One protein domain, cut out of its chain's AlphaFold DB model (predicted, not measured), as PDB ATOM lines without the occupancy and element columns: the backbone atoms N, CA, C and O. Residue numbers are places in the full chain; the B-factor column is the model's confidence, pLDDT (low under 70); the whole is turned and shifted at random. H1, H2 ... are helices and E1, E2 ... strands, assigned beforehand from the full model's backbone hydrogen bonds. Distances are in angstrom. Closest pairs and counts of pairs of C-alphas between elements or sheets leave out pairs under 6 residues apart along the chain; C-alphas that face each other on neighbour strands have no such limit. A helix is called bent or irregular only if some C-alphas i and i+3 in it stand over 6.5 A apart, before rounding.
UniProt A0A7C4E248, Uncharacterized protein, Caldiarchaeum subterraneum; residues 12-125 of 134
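AT A GLANCE: This is residues 12 to 125 of the 134 residues of an uncharacterized protein of Caldiarchaeum subterraneum (UniProt A0A7C4E248). Two helices, H1 and H2, pack over one face of a strongly twisted sheet, E3 E2 E6 E7; a smaller sheet, E1 E5 E4, is only partly face to face with it, nearest where E1 runs beside E2. Residues 118 to 125, in H2, stick out. The printed part has 114 residues, with seven strands, then two helices; both sheets are antiparallel in that order, the class mixed. It is compact, radius of gyration of the C-alphas 14.6 A, spanning 50 by 34 by 22 A.

HOW THE PARTS SIT: Begin at E1, residues 12 to 17, antiparallel to E5, residues 51 to 57; N 14 and O 54 are 2.9 A apart, within hydrogen-bond range. E4, residues 42 to 45, forms a hairpin with E5 (N 53 and O 44, 2.8 A). E2, residues 23 to 31, forms a hairpin with E3, residues 36 to 38 (N 38 and O 29, 2.8 A), and neighbours E6, residues 64 to 71 (N 28 and O 67, 2.9 A). E6 forms a hairpin with E7, residues 77 to 81 (N 68 and O 80, 2.9 A). The sheets form a sandwich, two sheets face to face, best planes 17 degrees apart. H1, residues 84 to 100, is irregular, C-alphas 85 and 88 being 7.2 A apart; it lies over E6 and E7, height 8.6 A, its closest C-alphas to E6 being Ala 90 and Ile 67, 6.2 A. H2, residues 106 to 125, lies over E3 on the same face, height 11.2 A, making two layers, helices on one face of a sheet; the closest C-alphas, Pro 37 and Glu 110, are 6.2 A apart. H1, with residues 89 to 93 alone, touches H2 at a steep tilt of 46 degrees, opposite ways; their closest C-alphas, Leu 89 and Tyr 116, are 6.7 A apart. Every O i to N i+4 pair is within range in H2, 11 of 13 in H1.

IN THESE COORDINATES: Find C-alpha 12 at (104.397, 128.398, 106.310), where E1 begins. E2 runs 24.3 A, E6 23.2 A and H1 25.0 A. H2 runs 28.6 A to C-alpha 125 at (93.623, 103.195, 125.396).

THE WHOLE: The C-alphas farthest apart, Lys 47 and Gly 125, are 51.2 A apart. The printed part has no cut; the link E5 to E6 is short, the others tight. Residues 17 to 23 and 121 to 125 have pLDDT under 70.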
ATOM      1  N   LEU A  12     104.512 129.245 107.489       77.31
ATOM      2  CA  LEU A  12     104.397 128.398 106.310       77.31
ATOM      3  C   LEU A  12     103.615 129.149 105.239       77.31
ATOM      4  O   LEU A  12     102.449 129.510 105.428       77.31
ATOM      5  N   ILE A  13     104.289 129.391 104.120       77.25
ATOM      6  CA  ILE A  13     103.734 130.079 102.958       77.25
ATOM      7  C   ILE A  13     103.378 129.022 101.919       77.25
ATOM      8  O   ILE A  13     104.236 128.257 101.483       77.25
ATOM      9  N   PHE A  14     102.108 128.988 101.518       75.81
ATOM     10  CA  PHE A  14     101.657 128.165 100.402       75.81
ATOM     11  C   PHE A  14     101.232 129.011  99.229       75.81
ATOM     12  O   PHE A  14     100.150 129.606  99.241       75.81
ATOM     13  N   ASP A  15     102.039 128.954  98.180       73.38
ATOM     14  CA  ASP A  15     101.669 129.462  96.873       73.38
ATOM     15  C   ASP A  15     100.596 128.560  96.272       73.38
ATOM     16  O   ASP A  15     100.804 127.365  96.061       73.38
ATOM     17  N   TRP A  16      99.443 129.131  95.947       72.38
ATOM     18  CA  TRP A  16      98.434 128.459  95.147       72.38
ATOM     19  C   TRP A  16      98.290 129.144  93.794       72.38
ATOM     20  O   TRP A  16      98.490 130.349  93.609       72.38
ATOM     21  N   ARG A  17      97.965 128.334  92.792       64.50
ATOM     22  CA  ARG A  17      97.832 128.783  91.410       64.50
ATOM     23  C   ARG A  17      96.627 128.095  90.799       64.50
ATOM     24  O   ARG A  17      96.635 126.884  90.676       64.50
ATOM     25  N   HIS A  18      95.636 128.849  90.355       61.72
ATOM     26  CA  HIS A  18      94.558 128.379  89.491       61.72
ATOM     27  C   HIS A  18      94.954 128.612  88.025       61.72
ATOM     28  O   HIS A  18      94.426 129.499  87.364       61.72
ATOM     29  N   THR A  19      95.934 127.860  87.511       54.97
ATOM     30  CA  THR A  19      96.407 128.037  86.122       54.97
ATOM     31  C   THR A  19      95.882 126.969  85.172       54.97
ATOM     32  O   THR A  19      95.489 125.876  85.581       54.97
ATOM     33  N   ARG A  20      95.966 127.268  83.869       46.41
ATOM     34  CA  ARG A  20      95.584 126.382  82.758       46.41
ATOM     35  C   ARG A  20      96.359 125.045  82.713       46.41
ATOM     36  O   ARG A  20      95.879 124.118  82.067       46.41
ATOM     37  N   MET A  21      97.472 124.896  83.441       53.97
ATOM     38  CA  MET A  21      98.287 123.663  83.485       53.97
ATOM     39  C   MET A  21      98.136 122.832  84.772       53.97
ATOM     40  O   MET A  21      98.851 121.853  84.958       53.97
ATOM     41  N   GLY A  22      97.182 123.176  85.640       56.56
ATOM     42  CA  GLY A  22      96.987 122.524  86.937       56.56
ATOM     43  C   GLY A  22      97.428 123.405  88.098       56.56
ATOM     44  O   GLY A  22      98.150 124.392  87.921       56.56
ATOM     45  N   GLY A  23      96.891 123.099  89.277       68.38
ATOM     46  CA  GLY A  23      96.904 124.050  90.369       68.38
ATOM     47  C   GLY A  23      96.629 123.463  91.738       68.38
ATOM     48  O   GLY A  23      95.715 122.650  91.905       68.38
ATOM     49  N   ILE A  24      97.389 123.927  92.732       73.44
ATOM     50  CA  ILE A  24      97.038 123.723  94.137       73.44
ATOM     51  C   ILE A  24      95.647 124.316  94.343       73.44
ATOM     52  O   ILE A  24      95.427 125.508  94.141       73.44
ATOM     53  N   THR A  25      94.708 123.438  94.677       81.50
ATOM     54  CA  THR A  25      93.287 123.758  94.814       81.50
ATOM     55  C   THR A  25      92.952 124.050  96.270       81.50
ATOM     56  O   THR A  25      92.217 124.988  96.559       81.50
ATOM     57  N   SER A  26      93.528 123.281  97.196       86.81
ATOM     58  CA  SER A  26      93.432 123.550  98.628       86.81
ATOM     59  C   SER A  26      94.689 123.111  99.356       86.81
ATOM     60  O   SER A  26      95.407 122.222  98.898       86.81
ATOM     61  N   VAL A  27      94.910 123.717 100.519       91.06
ATOM     62  CA  VAL A  27      95.913 123.287 101.486       91.06
ATOM     63  C   VAL A  27      95.281 123.320 102.868       91.06
ATOM     64  O   VAL A  27      94.661 124.319 103.244       91.06
ATOM     65  N   TYR A  28      95.461 122.235 103.613       93.44
ATOM     66  CA  TYR A  28      95.093 122.137 105.019       93.44
ATOM     67  C   TYR A  28      96.351 121.925 105.836       93.44
ATOM     68  O   TYR A  28      97.194 121.108 105.473       93.44
ATOM     69  N   VAL A  29      96.474 122.662 106.932       93.12
ATOM     70  CA  VAL A  29      97.654 122.635 107.794       93.12
ATOM     71  C   VAL A  29      97.228 122.168 109.175       93.12
ATOM     72  O   VAL A  29      96.154 122.532 109.655       93.12
ATOM     73  N   VAL A  30      98.056 121.349 109.812       92.62
ATOM     74  CA  VAL A  30      97.836 120.845 111.165       92.62
ATOM     75  C   VAL A  30      99.104 120.949 111.991       92.62
ATOM     76  O   VAL A  30     100.220 120.847 111.484       92.62
ATOM     77  N   CYS A  31      98.915 121.078 113.296       91.19
ATOM     78  CA  CYS A  31      99.971 120.923 114.280       91.19
ATOM     79  C   CYS A  31      99.661 119.685 115.122       91.19
ATOM     80  O   CYS A  31      98.688 119.676 115.878       91.19
ATOM     81  N   PHE A  32     100.481 118.638 115.005       88.44
ATOM     82  CA  PHE A  32     100.300 117.419 115.801       88.44
ATOM     83  C   PHE A  32     100.667 117.610 117.274       88.44
ATOM     84  O   PHE A  32     100.162 116.874 118.113       88.44
ATOM     85  N   THR A  33     101.488 118.605 117.608       87.38
ATOM     86  CA  THR A  33     101.822 118.924 119.004       87.38
ATOM     87  C   THR A  33     100.653 119.605 119.716       87.38
ATOM     88  O   THR A  33     100.353 119.292 120.862       87.38
ATOM     89  N   CYS A  34      99.954 120.511 119.025       88.81
ATOM     90  CA  CYS A  34      98.766 121.189 119.553       88.81
ATOM     91  C   CYS A  34      97.463 120.427 119.289       88.81
ATOM     92  O   CYS A  34      96.410 120.888 119.719       88.81
ATOM     93  N   TYR A  35      97.527 119.315 118.551       89.12
ATOM     94  CA  TYR A  35      96.379 118.522 118.115       89.12
ATOM     95  C   TYR A  35      95.256 119.363 117.508       89.12
ATOM     96  O   TYR A  35      94.088 119.196 117.853       89.12
ATOM     97  N   ARG A  36      95.610 120.280 116.602       91.19
ATOM     98  CA  ARG A  36      94.622 121.148 115.958       91.19
ATOM     99  C   ARG A  36      94.938 121.433 114.492       91.19
ATOM    100  O   ARG A  36      96.119 121.550 114.136       91.19
ATOM    101  N   PRO A  37      93.904 121.607 113.658       93.62
ATOM    102  CA  PRO A  37      94.046 122.218 112.349       93.62
ATOM    103  C   PRO A  37      94.307 123.727 112.475       93.62
ATOM    104  O   PRO A  37      93.923 124.364 113.459       93.62
ATOM    105  N   LEU A  38      94.975 124.308 111.480       91.69
ATOM    106  CA  LEU A  38      95.304 125.732 111.419       91.69
ATOM    107  C   LEU A  38      94.595 126.393 110.244       91.69
ATOM    108  O   LEU A  38      94.672 125.921 109.106       91.69
ATOM    109  N   ARG A  39      93.933 127.517 110.522       90.69
ATOM    110  CA  ARG A  39      93.411 128.414 109.489       90.69
ATOM    111  C   ARG A  39      94.537 129.329 108.993       90.69
ATOM    112  O   ARG A  39      95.457 129.605 109.759       90.69
ATOM    113  N   PRO A  40      94.486 129.786 107.733       88.94
ATOM    114  CA  PRO A  40      95.407 130.815 107.276       88.94
ATOM    115  C   PRO A  40      95.126 132.122 108.027       88.94
ATOM    116  O   PRO A  40      93.979 132.567 108.067       88.94
ATOM    117  N   ASP A  41      96.162 132.740 108.586       86.50
ATOM    118  CA  ASP A  41      96.080 134.059 109.226       86.50
ATOM    119  C   ASP A  41      95.818 135.154 108.195       86.50
ATOM    120  O   ASP A  41      95.056 136.094 108.417       86.50
ATOM    121  N   TYR A  42      96.454 135.015 107.034       81.69
ATOM    122  CA  TYR A  42      96.327 135.953 105.936       81.69
ATOM    123  C   TYR A  42      96.382 135.220 104.599       81.69
ATOM    124  O   TYR A  42      96.978 134.150 104.458       81.69
ATOM    125  N   SER A  43      95.767 135.816 103.584       84.19
ATOM    126  CA  SER A  43      95.918 135.368 102.207       84.19
ATOM    127  C   SER A  43      96.081 136.566 101.291       84.19
ATOM    128  O   SER A  43      95.415 137.587 101.466       84.19
ATOM    129  N   ARG A  44      96.970 136.437 100.305       81.31
ATOM    130  CA  ARG A  44      97.113 137.412  99.221       81.31
ATOM    131  C   ARG A  44      96.712 136.765  97.913       81.31
ATOM    132  O   ARG A  44      97.045 135.612  97.672       81.31
ATOM    133  N   SER A  45      96.023 137.497  97.055       82.56
ATOM    134  CA  SER A  45      95.680 137.034  95.714       82.56
ATOM    135  C   SER A  45      96.024 138.097  94.680       82.56
ATOM    136  O   SER A  45      95.996 139.302  94.928       82.56
ATOM    137  N   SER A  46      96.396 137.632  93.494       80.19
ATOM    138  CA  SER A  46      96.507 138.471  92.303       80.19
ATOM    139  C   SER A  46      95.155 139.107  91.969       80.19
ATOM    140  O   SER A  46      94.107 138.526  92.245       80.19
ATOM    141  N   LYS A  47      95.163 140.265  91.293       72.44
ATOM    142  CA  LYS A  47      93.931 140.961  90.865       72.44
ATOM    143  C   LYS A  47      92.983 140.081  90.039       72.44
ATOM    144  O   LYS A  47      91.778 140.268  90.100       72.44
ATOM    145  N   ALA A  48      93.531 139.136  89.275       75.06
ATOM    146  CA  ALA A  48      92.763 138.198  88.458       75.06
ATOM    147  C   ALA A  48      92.284 136.952  89.232       75.06
ATOM    148  O   ALA A  48      91.597 136.110  88.662       75.06
ATOM    149  N   GLY A  49      92.690 136.778  90.497       70.88
ATOM    150  CA  GLY A  49      92.372 135.596  91.309       70.88
ATOM    151  C   GLY A  49      93.036 134.295  90.837       70.88
ATOM    152  O   GLY A  49      92.790 133.238  91.402       70.88
ATOM    153  N   THR A  50      93.886 134.352  89.810       73.69
ATOM    154  CA  THR A  50      94.552 133.188  89.199       73.69
ATOM    155  C   THR A  50      95.718 132.674  90.045       73.69
ATOM    156  O   THR A  50      96.086 131.508  89.975       73.69
ATOM    157  N   HIS A  51      96.305 133.541  90.860       78.50
ATOM    158  CA  HIS A  51      97.412 133.231  91.760       78.50
ATOM    159  C   HIS A  51      97.129 133.805  93.135       78.50
ATOM    160  O   HIS A  51      96.498 134.864  93.241       78.50
ATOM    161  N   GLY A  52      97.676 133.171  94.160       79.44
ATOM    162  CA  GLY A  52      97.727 133.739  95.488       79.44
ATOM    163  C   GLY A  52      98.605 132.928  96.413       79.44
ATOM    164  O   GLY A  52      99.194 131.926  96.023       79.44
ATOM    165  N   GLU A  53      98.680 133.379  97.651       81.62
ATOM    166  CA  GLU A  53      99.418 132.711  98.701       81.62
ATOM    167  C   GLU A  53      98.590 132.713  99.976       81.62
ATOM    168  O   GLU A  53      97.821 133.645 100.240       81.62
ATOM    169  N   LYS A  54      98.739 131.648 100.755       85.50
ATOM    170  CA  LYS A  54      98.176 131.529 102.096       85.50
ATOM    171  C   LYS A  54      99.317 131.504 103.100       85.50
ATOM    172  O   LYS A  54     100.266 130.744 102.927       85.50
ATOM    173  N   PHE A  55      99.187 132.319 104.137       85.50
ATOM    174  CA  PHE A  55     100.142 132.421 105.230       85.50
ATOM    175  C   PHE A  55      99.544 131.734 106.448       85.50
ATOM    176  O   PHE A  55      98.456 132.099 106.893       85.50
ATOM    177  N   TYR A  56     100.254 130.741 106.966       88.06
ATOM    178  CA  TYR A  56      99.891 130.039 108.188       88.06
ATOM    179  C   TYR A  56     100.924 130.372 109.252       88.06
ATOM    180  O   TYR A  56     102.109 130.094 109.056       88.06
ATOM    181  N   ILE A  57     100.477 130.961 110.359       84.62
ATOM    182  CA  ILE A  57     101.338 131.306 111.484       84.62
ATOM    183  C   ILE A  57     100.992 130.374 112.636       84.62
ATOM    184  O   ILE A  57      99.854 130.309 113.104       84.62
ATOM    185  N   HIS A  58     101.986 129.632 113.121       83.38
ATOM    186  CA  HIS A  58     101.825 128.895 114.365       83.38
ATOM    187  C   HIS A  58     102.396 129.719 115.534       83.38
ATOM    188  O   HIS A  58     103.565 130.101 115.486       83.38
ATOM    189  N   PRO A  59     101.613 129.997 116.600       76.75
ATOM    190  CA  PRO A  59     102.056 130.851 117.709       76.75
ATOM    191  C   PRO A  59     103.172 130.220 118.553       76.75
ATOM    192  O   PRO A  59     103.872 130.915 119.281       76.75
ATOM    193  N   SER A  60     103.340 128.902 118.466       78.00
ATOM    194  CA  SER A  60     104.431 128.152 119.099       78.00
ATOM    195  C   SER A  60     105.397 127.639 118.025       78.00
ATOM    196  O   SER A  60     104.948 127.328 116.924       78.00
ATOM    197  N   GLN A  61     106.689 127.490 118.332       79.12
ATOM    198  CA  GLN A  61     107.698 126.863 117.454       79.12
ATOM    199  C   GLN A  61     107.496 125.342 117.343       79.12
ATOM    200  O   GLN A  61     108.319 124.551 117.789       79.12
ATOM    201  N   HIS A  62     106.348 124.921 116.812       84.50
ATOM    202  CA  HIS A  62     106.028 123.521 116.558       84.50
ATOM    203  C   HIS A  62     106.043 123.250 115.062       84.50
ATOM    204  O   HIS A  62     105.524 124.049 114.282       84.50
ATOM    205  N   ASP A  63     106.534 122.072 114.689       84.44
ATOM    206  CA  ASP A  63     106.471 121.611 113.311       84.44
ATOM    207  C   ASP A  63     105.019 121.486 112.852       84.44
ATOM    208  O   ASP A  63     104.202 120.753 113.429       84.44
ATOM    209  N   ILE A  64     104.716 122.192 111.771       89.25
ATOM    210  CA  ILE A  64     103.419 122.151 111.114       89.25
ATOM    211  C   ILE A  64     103.491 121.273 109.876       89.25
ATOM    212  O   ILE A  64     104.437 121.318 109.093       89.25
ATOM    213  N   GLN A  65     102.469 120.445 109.723       92.50
ATOM    214  CA  GLN A  65     102.347 119.480 108.642       92.50
ATOM    215  C   GLN A  65     101.145 119.846 107.782       92.50
ATOM    216  O   GLN A  65     100.217 120.502 108.254       92.50
ATOM    217  N   HIS A  66     101.147 119.446 106.518       92.69
ATOM    218  CA  HIS A  66     100.135 119.885 105.573       92.69
ATOM    219  C   HIS A  66      99.689 118.792 104.608       92.69
ATOM    220  O   HIS A  66     100.424 117.856 104.287       92.69
ATOM    221  N   ILE A  67      98.455 118.956 104.136       94.44
ATOM    222  CA  ILE A  67      97.825 118.179 103.076       94.44
ATOM    223  C   ILE A  67      97.506 119.143 101.943       94.44
ATOM    224  O   ILE A  67      96.784 120.123 102.138       94.44
ATOM    225  N   THR A  68      98.001 118.839 100.751       92.56
ATOM    226  CA  THR A  68      97.757 119.626  99.542       92.56
ATOM    227  C   THR A  68      96.831 118.849  98.625       92.56
ATOM    228  O   THR A  68      97.115 117.708  98.271       92.56
ATOM    229  N   LEU A  69      95.723 119.472  98.223       91.94
ATOM    230  CA  LEU A  69      94.811 118.947  97.211       91.94
ATOM    231  C   LEU A  69      95.055 119.659  95.887       91.94
ATOM    232  O   LEU A  69      95.064 120.892  95.823       91.94
ATOM    233  N   VAL A  70      95.199 118.882  94.819       90.19
ATOM    234  CA  VAL A  70      95.519 119.392  93.488       90.19
ATOM    235  C   VAL A  70      94.490 118.883  92.492       90.19
ATOM    236  O   VAL A  70      94.222 117.685  92.408       90.19
ATOM    237  N   SER A  71      93.926 119.804  91.716       87.56
ATOM    238  CA  SER A  71      93.107 119.507  90.546       87.56
ATOM    239  C   SER A  71      93.791 120.070  89.313       87.56
ATOM    240  O   SER A  71      94.203 121.231  89.263       87.56
ATOM    241  N   SER A  72      93.877 119.244  88.283       82.12
ATOM    242  CA  SER A  72      94.193 119.688  86.929       82.12
ATOM    243  C   SER A  72      92.921 120.111  86.193       82.12
ATOM    244  O   SER A  72      91.813 119.711  86.557       82.12
ATOM    245  N   ASN A  73      93.077 120.882  85.116       74.12
ATOM    246  CA  ASN A  73      91.944 121.277  84.269       74.12
ATOM    247  C   ASN A  73      91.386 120.123  83.432       74.12
ATOM    248  O   ASN A  73      90.259 120.211  82.961       74.12
ATOM    249  N   THR A  74      92.138 119.029  83.271       78.06
ATOM    250  CA  THR A  74      91.642 117.785  82.662       78.06
ATOM    251  C   THR A  74      90.818 116.947  83.643       78.06
ATOM    252  O   THR A  74      90.412 115.841  83.308       78.06
ATOM    253  N   GLY A  75      90.584 117.447  84.863       79.06
ATOM    254  CA  GLY A  75      89.802 116.763  85.891       79.06
ATOM    255  C   GLY A  75      90.590 115.734  86.703       79.06
ATOM    256  O   GLY A  75      90.024 115.148  87.623       79.06
ATOM    257  N   ASN A  76      91.889 115.539  86.432       85.69
ATOM    258  CA  ASN A  76      92.725 114.681  87.273       85.69
ATOM    259  C   ASN A  76      92.917 115.353  88.629       85.69
ATOM    260  O   ASN A  76      93.410 116.484  88.691       85.69
ATOM    261  N   LYS A  77      92.556 114.639  89.691       90.94
ATOM    262  CA  LYS A  77      92.693 115.071  91.079       90.94
ATOM    263  C   LYS A  77      93.722 114.186  91.777       90.94
ATOM    264  O   LYS A  77      93.751 112.983  91.537       90.94
ATOM    265  N   HIS A  78      94.545 114.768  92.635       92.19
ATOM    266  CA  HIS A  78      95.465 114.038  93.508       92.19
ATOM    267  C   HIS A  78      95.697 114.823  94.802       92.19
ATOM    268  O   HIS A  78      95.258 115.970  94.933       92.19
ATOM    269  N   TYR A  79      96.374 114.195  95.760       93.94
ATOM    270  CA  TYR A  79      96.814 114.842  96.988       93.94
ATOM    271  C   TYR A  79      98.284 114.530  97.270       93.94
ATOM    272  O   TYR A  79      98.822 113.544  96.769       93.94
ATOM    273  N   SER A  80      98.916 115.373  98.078       93.25
ATOM    274  CA  SER A  80     100.235 115.131  98.660       93.25
ATOM    275  C   SER A  80     100.224 115.506 100.136       93.25
ATOM    276  O   SER A  80      99.458 116.378 100.556       93.25
ATOM    277  N   VAL A  81     101.082 114.861 100.919       94.50
ATOM    278  CA  VAL A  81     101.246 115.141 102.348       94.50
ATOM    279  C   VAL A  81     102.702 115.442 102.662       94.50
ATOM    280  O   VAL A  81     103.602 114.903 102.020       94.50
ATOM    281  N   SER A  82     102.939 116.283 103.663       92.75
ATOM    282  CA  SER A  82     104.295 116.544 104.162       92.75
ATOM    283  C   SER A  82     104.812 115.481 105.125       92.75
ATOM    284  O   SER A  82     106.015 115.388 105.348       92.75
ATOM    285  N   ASP A  83     103.910 114.684 105.702       92.62
ATOM    286  CA  ASP A  83     104.220 113.673 106.707       92.62
ATOM    287  C   ASP A  83     103.306 112.456 106.532       92.62
ATOM    288  O   ASP A  83     102.088 112.592 106.395       92.62
ATOM    289  N   ALA A  84     103.884 111.255 106.592       90.69
ATOM    290  CA  ALA A  84     103.171 109.992 106.408       90.69
ATOM    291  C   ALA A  84     102.018 109.779 107.411       90.69
ATOM    292  O   ALA A  84     101.048 109.077 107.120       90.69
ATOM    293  N   ARG A  85     102.070 110.410 108.594       89.62
ATOM    294  CA  ARG A  85     100.983 110.376 109.590       89.62
ATOM    295  C   ARG A  85      99.686 110.997 109.073       89.62
ATOM    296  O   ARG A  85      98.628 110.716 109.641       89.62
ATOM    297  N   LEU A  86      99.755 111.831 108.034       92.56
ATOM    298  CA  LEU A  86      98.598 112.471 107.412       92.56
ATOM    299  C   LEU A  86      97.937 111.623 106.330       92.56
ATOM    300  O   LEU A  86      96.807 111.930 105.977       92.56
ATOM    301  N   GLU A  87      98.570 110.555 105.841       94.12
ATOM    302  CA  GLU A  87      98.077 109.769 104.696       94.12
ATOM    303  C   GLU A  87      96.633 109.284 104.874       94.12
ATOM    304  O   GLU A  87      95.795 109.423 103.986       94.12
ATOM    305  N   GLN A  88      96.298 108.772 106.062       92.06
ATOM    306  CA  GLN A  88      94.941 108.291 106.346       92.06
ATOM    307  C   GLN A  88      93.909 109.425 106.315       92.06
ATOM    308  O   GLN A  88      92.833 109.267 105.737       92.06
ATOM    309  N   LEU A  89      94.245 110.574 106.908       93.94
ATOM    310  CA  LEU A  89      93.381 111.752 106.925       93.94
ATOM    311  C   LEU A  89      93.242 112.359 105.521       93.94
ATOM    312  O   LEU A  89      92.135 112.666 105.083       93.94
ATOM    313  N   ALA A  90      94.353 112.484 104.797       95.00
ATOM    314  CA  ALA A  90      94.403 113.004 103.438       95.00
ATOM    315  C   ALA A  90      93.592 112.136 102.477       95.00
ATOM    316  O   ALA A  90      92.765 112.660 101.734       95.00
ATOM    317  N   SER A  91      93.747 110.812 102.558       95.00
ATOM    318  CA  SER A  91      92.952 109.858 101.787       95.00
ATOM    319  C   SER A  91      91.455 110.011 102.076       95.00
ATOM    320  O   SER A  91      90.660 110.091 101.143       95.00
ATOM    321  N   HIS A  92      91.055 110.153 103.344       94.69
ATOM    322  CA  HIS A  92      89.649 110.366 103.705       94.69
ATOM    323  C   HIS A  92      89.066 111.652 103.091       94.69
ATOM    324  O   HIS A  92      88.016 111.621 102.444       94.69
ATOM    325  N   ILE A  93      89.775 112.773 103.238       95.00
ATOM    326  CA  ILE A  93      89.384 114.074 102.674       95.00
ATOM    327  C   ILE A  93      89.328 114.021 101.147       95.00
ATOM    328  O   ILE A  93      88.381 114.513 100.529       95.00
ATOM    329  N   PHE A  94      90.312 113.373 100.528       95.50
ATOM    330  CA  PHE A  94      90.363 113.189  99.088       95.50
ATOM    331  C   PHE A  94      89.180 112.359  98.576       95.50
ATOM    332  O   PHE A  94      88.530 112.752  97.610       95.50
ATOM    333  N   GLN A  95      88.824 111.264  99.254       94.81
ATOM    334  CA  GLN A  95      87.650 110.460  98.902       94.81
ATOM    335  C   GLN A  95      86.345 111.256  99.028       94.81
ATOM    336  O   GLN A  95      85.482 111.153  98.154       94.81
ATOM    337  N   LYS A  96      86.209 112.102 100.061       93.94
ATOM    338  CA  LYS A  96      85.062 113.019 100.187       93.94
ATOM    339  C   LYS A  96      84.983 113.954  98.980       93.94
ATOM    340  O   LYS A  96      83.918 114.057  98.375       93.94
ATOM    341  N   TRP A  97      86.106 114.541  98.564       94.19
ATOM    342  CA  TRP A  97      86.168 115.402  97.377       94.19
ATOM    343  C   TRP A  97      85.812 114.673  96.073       94.19
ATOM    344  O   TRP A  97      85.122 115.231  95.213       94.19
ATOM    345  N   LEU A  98      86.278 113.434  95.896       93.06
ATOM    346  CA  LEU A  98      85.923 112.622  94.730       93.06
ATOM    347  C   LEU A  98      84.425 112.309  94.707       93.06
ATOM    348  O   LEU A  98      83.792 112.451  93.664       93.06
ATOM    349  N   LYS A  99      83.857 111.936  95.857       93.88
ATOM    350  CA  LYS A  99      82.458 111.517  95.983       93.88
ATOM    351  C   LYS A  99      81.468 112.665  95.801       93.88
ATOM    352  O   LYS A  99      80.443 112.481  95.153       93.88
ATOM    353  N   THR A 100      81.736 113.827  96.393       93.00
ATOM    354  CA  THR A 100      80.812 114.975  96.344       93.00
ATOM    355  C   THR A 100      81.050 115.871  95.133       93.00
ATOM    356  O   THR A 100      80.203 116.696  94.806       93.00
ATOM    357  N   GLY A 101      82.231 115.785  94.512       89.12
ATOM    358  CA  GLY A 101      82.688 116.730  93.494       89.12
ATOM    359  C   GLY A 101      83.055 118.115  94.044       89.12
ATOM    360  O   GLY A 101      83.788 118.850  93.378       89.12
ATOM    361  N   LYS A 102      82.623 118.452  95.266       90.31
ATOM    362  CA  LYS A 102      82.882 119.719  95.954       90.31
ATOM    363  C   LYS A 102      84.176 119.620  96.757       90.31
ATOM    364  O   LYS A 102      84.385 118.658  97.492       90.31
ATOM    365  N   LEU A 103      85.046 120.615  96.600       89.94
ATOM    366  CA  LEU A 103      86.254 120.737  97.411       89.94
ATOM    367  C   LEU A 103      85.854 120.866  98.894       89.94
ATOM    368  O   LEU A 103      85.030 121.734  99.188       89.94
ATOM    369  N   PRO A 104      86.400 120.031  99.796       93.00
ATOM    370  CA  PRO A 104      86.114 120.127 101.223       93.00
ATOM    371  C   PRO A 104      86.485 121.513 101.755       93.00
ATOM    372  O   PRO A 104      87.528 122.059 101.389       93.00
ATOM    373  N   ASP A 105      85.649 122.115 102.585       92.94
ATOM    374  CA  ASP A 105      86.015 123.361 103.263       92.94
ATOM    375  C   ASP A 105      86.853 123.081 104.524       92.94
ATOM    376  O   ASP A 105      87.355 121.971 104.733       92.94
ATOM    377  N   PHE A 106      87.137 124.120 105.312       91.94
ATOM    378  CA  PHE A 106      87.941 123.952 106.519       91.94
ATOM    379  C   PHE A 106      87.167 123.185 107.591       91.94
ATOM    380  O   PHE A 106      87.751 122.379 108.307       91.94
ATOM    381  N   GLU A 107      85.866 123.419 107.691       94.12
ATOM    382  CA  GLU A 107      84.970 122.771 108.640       94.12
ATOM    383  C   GLU A 107      84.897 121.262 108.362       94.12
ATOM    384  O   GLU A 107      85.088 120.456 109.274       94.12
ATOM    385  N   ASP A 108      84.761 120.877 107.086       93.62
ATOM    386  CA  ASP A 108      84.867 119.483 106.642       93.62
ATOM    387  C   ASP A 108      86.203 118.837 107.058       93.62
ATOM    388  O   ASP A 108      86.258 117.650 107.395       93.62
ATOM    389  N   PHE A 109      87.295 119.605 106.986       94.94
ATOM    390  CA  PHE A 109      88.630 119.145 107.355       94.94
ATOM    391  C   PHE A 109      88.802 118.986 108.867       94.94
ATOM    392  O   PHE A 109      89.340 117.978 109.327       94.94
ATOM    393  N   GLU A 110      88.343 119.967 109.635       94.62
ATOM    394  CA  GLU A 110      88.405 119.979 111.092       94.62
ATOM    395  C   GLU A 110      87.609 118.816 111.692       94.62
ATOM    396  O   GLU A 110      88.118 118.111 112.565       94.62
ATOM    397  N   GLU A 111      86.413 118.536 111.167       94.19
ATOM    398  CA  GLU A 111      85.613 117.372 111.563       94.19
ATOM    399  C   GLU A 111      86.373 116.056 111.325       94.19
ATOM    400  O   GLU A 111      86.491 115.217 112.226       94.19
ATOM    401  N   ALA A 112      86.949 115.886 110.130       93.94
ATOM    402  CA  ALA A 112      87.714 114.689 109.790       93.94
ATOM    403  C   ALA A 112      88.975 114.538 110.652       93.94
ATOM    404  O   ALA A 112      89.299 113.428 111.080       93.94
ATOM    405  N   PHE A 113      89.678 115.639 110.930       94.25
ATOM    406  CA  PHE A 113      90.850 115.646 111.801       94.25
ATOM    407  C   PHE A 113      90.474 115.229 113.227       94.25
ATOM    408  O   PHE A 113      91.117 114.349 113.798       94.25
ATOM    409  N   ASN A 114      89.401 115.793 113.782       92.50
ATOM    410  CA  ASN A 114      88.934 115.460 115.127       92.50
ATOM    411  C   ASN A 114      88.515 113.986 115.235       92.50
ATOM    412  O   ASN A 114      88.898 113.300 116.184       92.50
ATOM    413  N   SER A 115      87.809 113.467 114.227       91.25
ATOM    414  CA  SER A 115      87.453 112.043 114.136       91.25
ATOM    415  C   SER A 115      88.692 111.140 114.033       91.25
ATOM    416  O   SER A 115      88.817 110.142 114.752       91.25
ATOM    417  N   TYR A 116      89.670 111.527 113.206       90.31
ATOM    418  CA  TYR A 116      90.952 110.832 113.088       90.31
ATOM    419  C   TYR A 116      91.689 110.772 114.430       90.31
ATOM    420  O   TYR A 116      92.098 109.688 114.859       90.31
ATOM    421  N   MET A 117      91.793 111.903 115.132       88.56
ATOM    422  CA  MET A 117      92.431 111.980 116.443       88.56
ATOM    423  C   MET A 117      91.706 111.122 117.485       88.56
ATOM    424  O   MET A 117      92.359 110.346 118.182       88.56
ATOM    425  N   ALA A 118      90.372 111.171 117.536       87.00
ATOM    426  CA  ALA A 118      89.576 110.338 118.437       87.00
ATOM    427  C   ALA A 118      89.822 108.836 118.196       87.00
ATOM    428  O   ALA A 118      90.053 108.081 119.142       87.00
ATOM    429  N   SER A 119      89.877 108.410 116.929       83.38
ATOM    430  CA  SER A 119      90.135 107.009 116.562       83.38
ATOM    431  C   SER A 119      91.539 106.520 116.955       83.38
ATOM    432  O   SER A 119      91.727 105.345 117.276       83.38
ATOM    433  N   LYS A 120      92.542 107.408 116.954       75.69
ATOM    434  CA  LYS A 120      93.920 107.091 117.366       75.69
ATOM    435  C   LYS A 120      94.069 107.090 118.886       75.69
ATOM    436  O   LYS A 120      94.756 106.219 119.415       75.69
ATOM    437  N   CYS A 121      93.402 108.013 119.580       61.25
ATOM    438  CA  CYS A 121      93.354 108.040 121.041       61.25
ATOM    439  C   CYS A 121      92.676 106.783 121.604       61.25
ATOM    440  O   CYS A 121      93.202 106.185 122.541       61.25
ATOM    441  N   TYR A 122      91.585 106.323 120.979       50.88
ATOM    442  CA  TYR A 122      90.904 105.081 121.359       50.88
ATOM    443  C   TYR A 122      91.832 103.853 121.265       50.88
ATOM    444  O   TYR A 122      91.965 103.095 122.222       50.88
ATOM    445  N   LYS A 123      92.587 103.712 120.164       53.72
ATOM    446  CA  LYS A 123      93.553 102.605 119.993       53.72
ATOM    447  C   LYS A 123      94.714 102.638 120.993       53.72
ATOM    448  O   LYS A 123      95.277 101.594 121.323       53.72
ATOM    449  N   ARG A 124      95.076 103.823 121.495       43.06
ATOM    450  CA  ARG A 124      96.103 103.970 122.537       43.06
ATOM    451  C   ARG A 124      95.587 103.527 123.913       43.06
ATOM    452  O   ARG A 124      96.374 103.005 124.691       43.06
ATOM    453  N   GLY A 125      94.284 103.675 124.175       44.56
ATOM    454  CA  GLY A 125      93.623 103.195 125.396       44.56
ATOM    455  C   GLY A 125      93.497 101.669 125.479       44.56
ATOM    456  O   GLY A 125      93.671 101.103 126.553       44.56
TER     457      GLY A 125